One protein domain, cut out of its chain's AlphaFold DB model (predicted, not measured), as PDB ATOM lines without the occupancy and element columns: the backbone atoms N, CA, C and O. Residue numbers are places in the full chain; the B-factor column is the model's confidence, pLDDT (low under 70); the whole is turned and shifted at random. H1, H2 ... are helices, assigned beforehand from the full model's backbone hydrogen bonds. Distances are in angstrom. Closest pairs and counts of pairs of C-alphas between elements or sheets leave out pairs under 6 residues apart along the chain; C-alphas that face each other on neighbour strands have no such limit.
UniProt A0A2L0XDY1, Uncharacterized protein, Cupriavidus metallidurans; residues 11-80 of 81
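What this domain is: This is residues 11 to 80 of the 81 residues of an uncharacterized protein of Cupriavidus metallidurans (UniProt A0A2L0XDY1). One long straight helix, H3, runs most of the length of a rod; a small head is built at its first end, where H1 runs side by side with it and the short helix H2 sits at its tip, while its far end and H4 stick out as a free arm. The head is compact, and the arm, residues 56 to 80, makes much of the length, with H4 turned steeply from the line of H3. The printed part has 70 residues with four named helices, in the order H1, H2, H3, H4, and no named strand; the class is all helix. The whole is extended, with a radius of gyration of the C-alphas of 18.9 A, and the C-alphas span 59 by 20 by 16 A.

Where its parts are: H3, the longest helix, covers residues 40 to 64 and measures 36.1 A from first to last C-alpha, from C-alpha 40 at (477.799, 217.078, 779.769) to C-alpha 64 at (457.479, 242.988, 764.884). Before it come H1, residues 11 to 23 and 18.1 A long, which begins at C-alpha 11 at (476.169, 219.714, 790.147), and H2, the six residues 30 to 35. After it comes H4, residues 69 to 79 and 15.8 A long, which ends at C-alpha 79 at (461.972, 263.985, 761.704).

How they stand to each other: H2 and H3 only just touch, with 3 pairs of C-alphas within 8 A, and H3 does so with residues 40 to 43 alone. Their closest C-alphas are those of Ile 33 and Phe 40, 6.0 A apart. The two form a helical hairpin, at a shallow tilt of 24 degrees, opposite ways. H1 and H3 are close but not clearly touching: their closest C-alphas, those of Gln 12 and Phe 40, are 7.4 A apart. They run the same way at a shallow tilt of 6 degrees, 15.2 A from centre to centre. H1 and H2 are apart. At the other end, H3 and H4 are close but not clearly touching, with the C-alphas of Ala 63 and Ala 69 closest at 7.9 A. They run the same way at a steep tilt of 68 degrees, only just short of about perpendicular. H4 is apart from H1 and H2. In H1, H2, H3 and H4 every O i to N i+4 pair is within hydrogen-bond range.

The domain as a whole: The two C-alphas farthest apart, those of Ser 35 and Gln 79, are 60.4 A from each other. Residues 56 to 80 stand free, of which 56 to 64 belong to H3 and 69 to 79 to H4; the body without them has 45 residues and spans 28 by 21 by 14 A. The printed part has no cut. The links from H2 to H3 and from H3 to H4 are tight, the link from H1 to H2 is short, and no link is long. The mean pLDDT of the printed part is 90.6, but residue 70 and residues 72 to 80 are under 70, and H4 has a mean of 64.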
ATOM      1  N   GLU A  11     475.966 218.378 790.728       97.50
ATOM      2  CA  GLU A  11     476.169 219.714 790.147       97.50
ATOM      3  C   GLU A  11     475.601 219.812 788.726       97.50
ATOM      4  O   GLU A  11     474.998 220.819 788.360       97.50
ATOM      5  N   GLN A  12     475.755 218.754 787.929       97.94
ATOM      6  CA  GLN A  12     475.228 218.689 786.569       97.94
ATOM      7  C   GLN A  12     473.699 218.628 786.560       97.94
ATOM      8  O   GLN A  12     473.067 219.349 785.790       97.94
ATOM      9  N   SER A  13     473.103 217.829 787.450       96.81
ATOM     10  CA  SER A  13     471.650 217.806 787.639       96.81
ATOM     11  C   SER A  13     471.128 219.176 788.070       96.81
ATOM     12  O   SER A  13     470.209 219.691 787.441       96.81
ATOM     13  N   ALA A  14     471.762 219.817 789.058       97.19
ATOM     14  CA  ALA A  14     471.377 221.156 789.507       97.19
ATOM     15  C   ALA A  14     471.462 222.204 788.384       97.19
ATOM     16  O   ALA A  14     470.619 223.096 788.296       97.19
ATOM     17  N   TRP A  15     472.447 222.086 787.489       98.12
ATOM     18  CA  TRP A  15     472.545 222.963 786.325       98.12
ATOM     19  C   TRP A  15     471.386 222.754 785.340       98.12
ATOM     20  O   TRP A  15     470.822 223.733 784.855       98.12
ATOM     21  N   LEU A  16     470.986 221.506 785.066       97.69
ATOM     22  CA  LEU A  16     469.824 221.224 784.212       97.69
ATOM     23  C   LEU A  16     468.515 221.716 784.849       97.69
ATOM     24  O   LEU A  16     467.664 222.252 784.142       97.69
ATOM     25  N   GLU A  17     468.374 221.602 786.174       97.06
ATOM     26  CA  GLU A  17     467.220 222.147 786.905       97.06
ATOM     27  C   GLU A  17     467.162 223.667 786.774       97.06
ATOM     28  O   GLU A  17     466.099 224.239 786.526       97.06
ATOM     29  N   GLN A  18     468.315 224.326 786.914       97.50
ATOM     30  CA  GLN A  18     468.424 225.763 786.717       97.50
ATOM     31  C   GLN A  18     468.072 226.148 785.277       97.50
ATOM     32  O   GLN A  18     467.312 227.091 785.080       97.50
ATOM     33  N   TYR A  19     468.574 225.421 784.278       97.62
ATOM     34  CA  TYR A  19     468.241 225.676 782.879       97.62
ATOM     35  C   TYR A  19     466.728 225.592 782.631       97.62
ATOM     36  O   TYR A  19     466.157 226.540 782.088       97.62
ATOM     37  N   GLU A  20     466.063 224.519 783.076       97.25
ATOM     38  CA  GLU A  20     464.605 224.353 782.930       97.25
ATOM     39  C   GLU A  20     463.852 225.495 783.620       97.25
ATOM     40  O   GLU A  20     462.933 226.082 783.050       97.25
ATOM     41  N   LYS A  21     464.281 225.864 784.830       97.19
ATOM     42  CA  LYS A  21     463.661 226.931 785.616       97.19
ATOM     43  C   LYS A  21     463.779 228.310 784.960       97.19
ATOM     44  O   LYS A  21     462.797 229.047 784.949       97.19
ATOM     45  N   GLU A  22     464.963 228.679 784.478       97.62
ATOM     46  CA  GLU A  22     465.225 230.026 783.951       97.62
ATOM     47  C   GLU A  22     464.713 230.199 782.515       97.62
ATOM     48  O   GLU A  22     464.296 231.289 782.128       97.62
ATOM     49  N   THR A  23     464.724 229.129 781.715       96.94
ATOM     50  CA  THR A  23     464.317 229.191 780.301       96.94
ATOM     51  C   THR A  23     462.867 228.772 780.069       96.94
ATOM     52  O   THR A  23     462.261 229.192 779.084       96.94
ATOM     53  N   GLY A  24     462.307 227.941 780.953       96.50
ATOM     54  CA  GLY A  24     461.018 227.279 780.760       96.50
ATOM     55  C   GLY A  24     461.054 226.097 779.782       96.50
ATOM     56  O   GLY A  24     459.994 225.554 779.472       96.50
ATOM     57  N   PHE A  25     462.234 225.698 779.288       96.75
ATOM     58  CA  PHE A  25     462.403 224.603 778.331       96.75
ATOM     59  C   PHE A  25     463.058 223.375 778.951       96.75
ATOM     60  O   PHE A  25     463.938 223.473 779.803       96.75
ATOM     61  N   GLU A  26     462.660 222.201 778.468       96.94
ATOM     62  CA  GLU A  26     463.286 220.949 778.873       96.94
ATOM     63  C   GLU A  26     464.743 220.882 778.380       96.94
ATOM     64  O   GLU A  26     465.008 221.182 777.211       96.94
ATOM     65  N   PRO A  27     465.696 220.455 779.228       96.56
ATOM     66  CA  PRO A  27     467.079 220.297 778.806       96.56
ATOM     67  C   PRO A  27     467.231 219.193 777.750       96.56
ATOM     68  O   PRO A  27     466.806 218.051 777.949       96.56
ATOM     69  N   MET A  28     467.890 219.524 776.642       96.94
ATOM     70  CA  MET A  28     468.181 218.619 775.529       96.94
ATOM     71  C   MET A  28     469.367 217.688 775.824       96.94
ATOM     72  O   MET A  28     470.233 218.007 776.642       96.94
ATOM     73  N   TYR A  29     469.457 216.590 775.060       97.25
ATOM     74  CA  TYR A  29     470.593 215.652 775.011       97.25
ATOM     75  C   TYR A  29     470.846 214.825 776.281       97.25
ATOM     76  O   TYR A  29     471.949 214.331 776.498       97.25
ATOM     77  N   GLN A  30     469.830 214.644 777.121       96.69
ATOM     78  CA  GLN A  30     469.940 213.832 778.335       96.69
ATOM     79  C   GLN A  30     470.234 212.351 778.040       96.69
ATOM     80  O   GLN A  30     471.056 211.748 778.726       96.69
ATOM     81  N   GLU A  31     469.626 211.783 776.990       96.12
ATOM     82  CA  GLU A  31     469.922 210.413 776.539       96.12
ATOM     83  C   GLU A  31     471.361 210.275 776.028       96.12
ATOM     84  O   GLU A  31     472.039 209.318 776.390       96.12
ATOM     85  N   ASP A  32     471.854 211.259 775.267       97.31
ATOM     86  CA  ASP A  32     473.222 211.266 774.734       97.31
ATOM     87  C   ASP A  32     474.279 211.372 775.846       97.31
ATOM     88  O   ASP A  32     475.378 210.824 775.732       97.31
ATOM     89  N   ILE A  33     473.961 212.081 776.936       96.25
ATOM     90  CA  ILE A  33     474.814 212.113 778.131       96.25
ATOM     91  C   ILE A  33     474.864 210.720 778.774       96.25
ATOM     92  O   ILE A  33     475.932 210.253 779.177       96.25
ATOM     93  N   ASP A  34     473.723 210.036 778.855       95.38
ATOM     94  CA  ASP A  34     473.634 208.701 779.439       95.38
ATOM     95  C   ASP A  34     474.287 207.621 778.567       95.38
ATOM     96  O   ASP A  34     474.911 206.697 779.105       95.38
ATOM     97  N   SER A  35     474.177 207.705 777.241       96.25
ATOM     98  CA  SER A  35     474.846 206.787 776.312       96.25
ATOM     99  C   SER A  35     476.354 207.039 776.243       96.25
ATOM    100  O   SER A  35     477.119 206.103 776.004       96.25
ATOM    101  N   GLY A  36     476.790 208.266 776.541       95.88
ATOM    102  CA  GLY A  36     478.171 208.713 776.384       95.88
ATOM    103  C   GLY A  36     478.476 209.263 774.987       95.88
ATOM    104  O   GLY A  36     479.637 209.553 774.705       95.88
ATOM    105  N   ASP A  37     477.459 209.436 774.135       97.56
ATOM    106  CA  ASP A  37     477.586 210.067 772.815       97.56
ATOM    107  C   ASP A  37     477.891 211.570 772.916       97.56
ATOM    108  O   ASP A  37     478.452 212.164 771.991       97.56
ATOM    109  N   LYS A  38     477.542 212.194 774.050       97.19
ATOM    110  CA  LYS A  38     477.926 213.566 774.395       97.19
ATOM    111  C   LYS A  38     478.459 213.651 775.811       97.19
ATOM    112  O   LYS A  38     477.916 213.074 776.750       97.19
ATOM    113  N   THR A  39     479.479 214.477 775.995       97.94
ATOM    114  CA  THR A  39     479.839 214.945 777.332       97.94
ATOM    115  C   THR A  39     478.797 215.944 777.840       97.94
ATOM    116  O   THR A  39     478.165 216.667 777.063       97.94
ATOM    117  N   PHE A  40     478.668 216.064 779.165       97.94
ATOM    118  CA  PHE A  40     477.799 217.078 779.769       97.94
ATOM    119  C   PHE A  40     478.128 218.498 779.283       97.94
ATOM    120  O   PHE A  40     477.230 219.286 779.008       97.94
ATOM    121  N   LEU A  41     479.418 218.830 779.135       98.31
ATOM    122  CA  LEU A  41     479.845 220.157 778.689       98.31
ATOM    123  C   LEU A  41     479.366 220.472 777.264       98.31
ATOM    124  O   LEU A  41     478.966 221.603 776.987       98.31
ATOM    125  N   GLU A  42     479.407 219.494 776.359       98.38
ATOM    126  CA  GLU A  42     478.905 219.654 774.991       98.38
ATOM    127  C   GLU A  42     477.388 219.852 774.979       98.38
ATOM    128  O   GLU A  42     476.898 220.775 774.325       98.38
ATOM    129  N   ALA A  43     476.656 219.041 775.747       97.94
ATOM    130  CA  ALA A  43     475.210 219.170 775.890       97.94
ATOM    131  C   ALA A  43     474.809 220.525 776.500       97.94
ATOM    132  O   ALA A  43     473.921 221.196 775.973       97.94
ATOM    133  N   ALA A  44     475.485 220.978 777.560       98.25
ATOM    134  CA  ALA A  44     475.216 222.261 778.206       98.25
ATOM    135  C   ALA A  44     475.441 223.443 777.248       98.25
ATOM    136  O   ALA A  44     474.582 224.317 777.120       98.25
ATOM    137  N   LYS A  45     476.555 223.440 776.500       98.62
ATOM    138  CA  LYS A  45     476.825 224.457 775.469       98.62
ATOM    139  C   LYS A  45     475.759 224.466 774.376       98.62
ATOM    140  O   LYS A  45     475.345 225.539 773.946       98.62
ATOM    141  N   ALA A  46     475.310 223.291 773.938       98.44
ATOM    142  CA  ALA A  46     474.267 223.180 772.926       98.44
ATOM    143  C   ALA A  46     472.912 223.710 773.430       98.44
ATOM    144  O   ALA A  46     472.237 224.426 772.696       98.44
ATOM    145  N   ASN A  47     472.549 223.425 774.685       98.38
ATOM    146  CA  ASN A  47     471.345 223.955 775.333       98.38
ATOM    147  C   ASN A  47     471.355 225.488 775.426       98.38
ATOM    148  O   ASN A  47     470.367 226.134 775.072       98.38
ATOM    149  N   VAL A  48     472.474 226.079 775.864       98.50
ATOM    150  CA  VAL A  48     472.624 227.542 775.952       98.50
ATOM    151  C   VAL A  48     472.539 228.180 774.571       98.50
ATOM    152  O   VAL A  48     471.757 229.106 774.377       98.50
ATOM    153  N   ARG A  49     473.296 227.657 773.600       98.62
ATOM    154  CA  ARG A  49     473.315 228.200 772.239       98.62
ATOM    155  C   ARG A  49     471.933 228.153 771.590       98.62
ATOM    156  O   ARG A  49     471.502 229.131 770.995       98.62
ATOM    157  N   TRP A  50     471.233 227.028 771.715       98.31
ATOM    158  CA  TRP A  50     469.879 226.904 771.184       98.31
ATOM    159  C   TRP A  50     468.922 227.911 771.827       98.31
ATOM    160  O   TRP A  50     468.138 228.540 771.120       98.31
ATOM    161  N   PHE A  51     469.002 228.107 773.148       98.31
ATOM    162  CA  PHE A  51     468.148 229.075 773.832       98.31
ATOM    163  C   PHE A  51     468.447 230.512 773.394       98.31
ATOM    164  O   PHE A  51     467.526 231.304 773.208       98.31
ATOM    165  N   GLU A  52     469.717 230.855 773.179       98.44
ATOM    166  CA  GLU A  52     470.125 232.162 772.654       98.44
ATOM    167  C   GLU A  52     469.543 232.419 771.256       98.44
ATOM    168  O   GLU A  52     468.955 233.476 771.011       98.44
ATOM    169  N   GLU A  53     469.631 231.432 770.362       98.19
ATOM    170  CA  GLU A  53     469.060 231.507 769.013       98.19
ATOM    171  C   GLU A  53     467.523 231.630 769.081       98.19
ATOM    172  O   GLU A  53     466.937 232.555 768.513       98.19
ATOM    173  N   TRP A  54     466.861 230.764 769.857       97.88
ATOM    174  CA  TRP A  54     465.404 230.774 770.012       97.88
ATOM    175  C   TRP A  54     464.879 232.084 770.610       97.88
ATOM    176  O   TRP A  54     463.882 232.633 770.130       97.88
ATOM    177  N   SER A  55     465.531 232.588 771.662       97.88
ATOM    178  CA  SER A  55     465.097 233.791 772.379       97.88
ATOM    179  C   SER A  55     465.312 235.053 771.551       97.88
ATOM    180  O   SER A  55     464.451 235.934 771.563       97.88
ATOM    181  N   SER A  56     466.389 235.110 770.764       97.12
ATOM    182  CA  SER A  56     466.626 236.187 769.800       97.12
ATOM    183  C   SER A  56     465.516 236.243 768.750       97.12
ATOM    184  O   SER A  56     464.902 237.292 768.536       97.12
ATOM    185  N   ASP A  57     465.170 235.101 768.159       97.50
ATOM    186  CA  ASP A  57     464.081 235.015 767.188       97.50
ATOM    187  C   ASP A  57     462.717 235.350 767.809       97.50
ATOM    188  O   ASP A  57     461.887 236.032 767.198       97.50
ATOM    189  N   ALA A  58     462.464 234.880 769.033       96.81
ATOM    190  CA  ALA A  58     461.248 235.202 769.770       96.81
ATOM    191  C   ALA A  58     461.138 236.710 770.020       96.81
ATOM    192  O   ALA A  58     460.080 237.291 769.770       96.81
ATOM    193  N   HIS A  59     462.234 237.351 770.431       94.81
ATOM    194  CA  HIS A  59     462.300 238.794 770.624       94.81
ATOM    195  C   HIS A  59     461.943 239.551 769.339       94.81
ATOM    196  O   HIS A  59     461.088 240.436 769.373       94.81
ATOM    197  N   LEU A  60     462.518 239.164 768.194       93.50
ATOM    198  CA  LEU A  60     462.215 239.784 766.898       93.50
ATOM    199  C   LEU A  60     460.740 239.630 766.509       93.50
ATOM    200  O   LEU A  60     460.110 240.602 766.088       93.50
ATOM    201  N   ARG A  61     460.158 238.436 766.684       92.88
ATOM    202  CA  ARG A  61     458.730 238.201 766.400       92.88
ATOM    203  C   ARG A  61     457.814 239.018 767.305       92.88
ATOM    204  O   ARG A  61     456.779 239.495 766.845       92.88
ATOM    205  N   ILE A  62     458.164 239.169 768.579       92.19
ATOM    206  CA  ILE A  62     457.398 239.991 769.523       92.19
ATOM    207  C   ILE A  62     457.488 241.462 769.113       92.19
ATOM    208  O   ILE A  62     456.456 242.116 768.978       92.19
ATOM    209  N   ALA A  63     458.698 241.959 768.843       89.19
ATOM    210  CA  ALA A  63     458.929 243.340 768.436       89.19
ATOM    211  C   ALA A  63     458.184 243.701 767.139       89.19
ATOM    212  O   ALA A  63     457.556 244.756 767.060       89.19
ATOM    213  N   ALA A  64     458.184 242.800 766.151       86.94
ATOM    214  CA  ALA A  64     457.479 242.988 764.884       86.94
ATOM    215  C   ALA A  64     455.952 243.113 765.035       86.94
ATOM    216  O   ALA A  64     455.298 243.685 764.166       86.94
ATOM    217  N   ASN A  65     455.383 242.596 766.127       89.94
ATOM    218  CA  ASN A  65     453.945 242.603 766.386       89.94
ATOM    219  C   ASN A  65     453.506 243.685 767.383       89.94
ATOM    220  O   ASN A  65     452.345 243.695 767.794       89.94
ATOM    221  N   ILE A  66     454.399 244.598 767.786       89.81
ATOM    222  CA  ILE A  66     454.024 245.736 768.630       89.81
ATOM    223  C   ILE A  66     453.063 246.643 767.837       89.81
ATOM    224  O   ILE A  66     453.445 247.163 766.781       89.81
ATOM    225  N   PRO A  67     451.831 246.884 768.327       90.62
ATOM    226  CA  PRO A  67     450.901 247.786 767.657       90.62
ATOM    227  C   PRO A  67     451.503 249.191 767.498       90.62
ATOM    228  O   PRO A  67     451.964 249.783 768.471       90.62
ATOM    229  N   GLY A  68     451.510 249.719 766.271       84.19
ATOM    230  CA  GLY A  68     452.052 251.049 765.958       84.19
ATOM    231  C   GLY A  68     453.579 251.129 765.808       84.19
ATOM    232  O   GLY A  68     454.106 252.219 765.594       84.19
ATOM    233  N   ALA A  69     454.315 250.012 765.873       76.69
ATOM    234  CA  ALA A  69     455.775 250.029 765.711       76.69
ATOM    235  C   ALA A  69     456.231 250.526 764.328       76.69
ATOM    236  O   ALA A  69     457.219 251.255 764.231       76.69
ATOM    237  N   LEU A  70     455.493 250.186 763.265       66.88
ATOM    238  CA  LEU A  70     455.764 250.697 761.918       66.88
ATOM    239  C   LEU A  70     455.525 252.212 761.837       66.88
ATOM    240  O   LEU A  70     456.345 252.930 761.271       66.88
ATOM    241  N   ASP A  71     454.452 252.703 762.458       73.56
ATOM    242  CA  ASP A  71     454.115 254.130 762.469       73.56
ATOM    243  C   ASP A  71     455.180 254.945 763.219       73.56
ATOM    244  O   ASP A  71     455.610 255.997 762.745       73.56
ATOM    245  N   ALA A  72     455.673 254.426 764.349       65.06
ATOM    246  CA  ALA A  72     456.753 255.040 765.119       65.06
ATOM    247  C   ALA A  72     458.094 255.053 764.359       65.06
ATOM    248  O   ALA A  72     458.797 256.067 764.370       65.06
ATOM    249  N   LEU A  73     458.435 253.964 763.657       65.44
ATOM    250  CA  LEU A  73     459.645 253.884 762.831       65.44
ATOM    251  C   LEU A  73     459.599 254.898 761.676       65.44
ATOM    252  O   LEU A  73     460.566 255.621 761.435       65.44
ATOM    253  N   MET A  74     458.460 254.989 760.988       64.81
ATOM    254  CA  MET A  74     458.273 255.908 759.864       64.81
ATOM    255  C   MET A  74     458.231 257.378 760.312       64.81
ATOM    256  O   MET A  74     458.778 258.241 759.623       64.81
ATOM    257  N   ALA A  75     457.652 257.673 761.480       67.00
ATOM    258  CA  ALA A  75     457.643 259.019 762.056       67.00
ATOM    259  C   ALA A  75     459.051 259.502 762.464       67.00
ATOM    260  O   ALA A  75     459.390 260.663 762.231       67.00
ATOM    261  N   GLY A  76     459.895 258.615 763.006       62.75
ATOM    262  CA  GLY A  76     461.281 258.940 763.365       62.75
ATOM    263  C   GLY A  76     462.174 259.248 762.157       62.75
ATOM    264  O   GLY A  76     463.002 260.155 762.213       62.75
ATOM    265  N   VAL A  77     461.973 258.558 761.027       57.94
ATOM    266  CA  VAL A  77     462.704 258.827 759.771       57.94
ATOM    267  C   VAL A  77     462.282 260.158 759.137       57.94
ATOM    268  O   VAL A  77     463.103 260.831 758.514       57.94
ATOM    269  N   ALA A  78     461.023 260.569 759.312       56.03
ATOM    270  CA  ALA A  78     460.520 261.847 758.808       56.03
ATOM    271  C   ALA A  78     461.054 263.064 759.588       56.03
ATOM    272  O   ALA A  78     461.202 264.126 758.995       56.03
ATOM    273  N   GLN A  79     461.371 262.919 760.881       50.72
ATOM    274  CA  GLN A  79     461.972 263.985 761.704       50.72
ATOM    275  C   GLN A  79     463.493 264.132 761.532       50.72
ATOM    276  O   GLN A  79     464.061 265.123 761.981       50.72
ATOM    277  N   ALA A  80     464.154 263.164 760.894       54.84
ATOM    278  CA  ALA A  80     465.593 263.184 760.633       54.84
ATOM    279  C   ALA A  80     465.970 263.797 759.261       54.84
ATOM    280  O   ALA A  80     467.122 263.677 758.839       54.84
TER     281      ALA A  80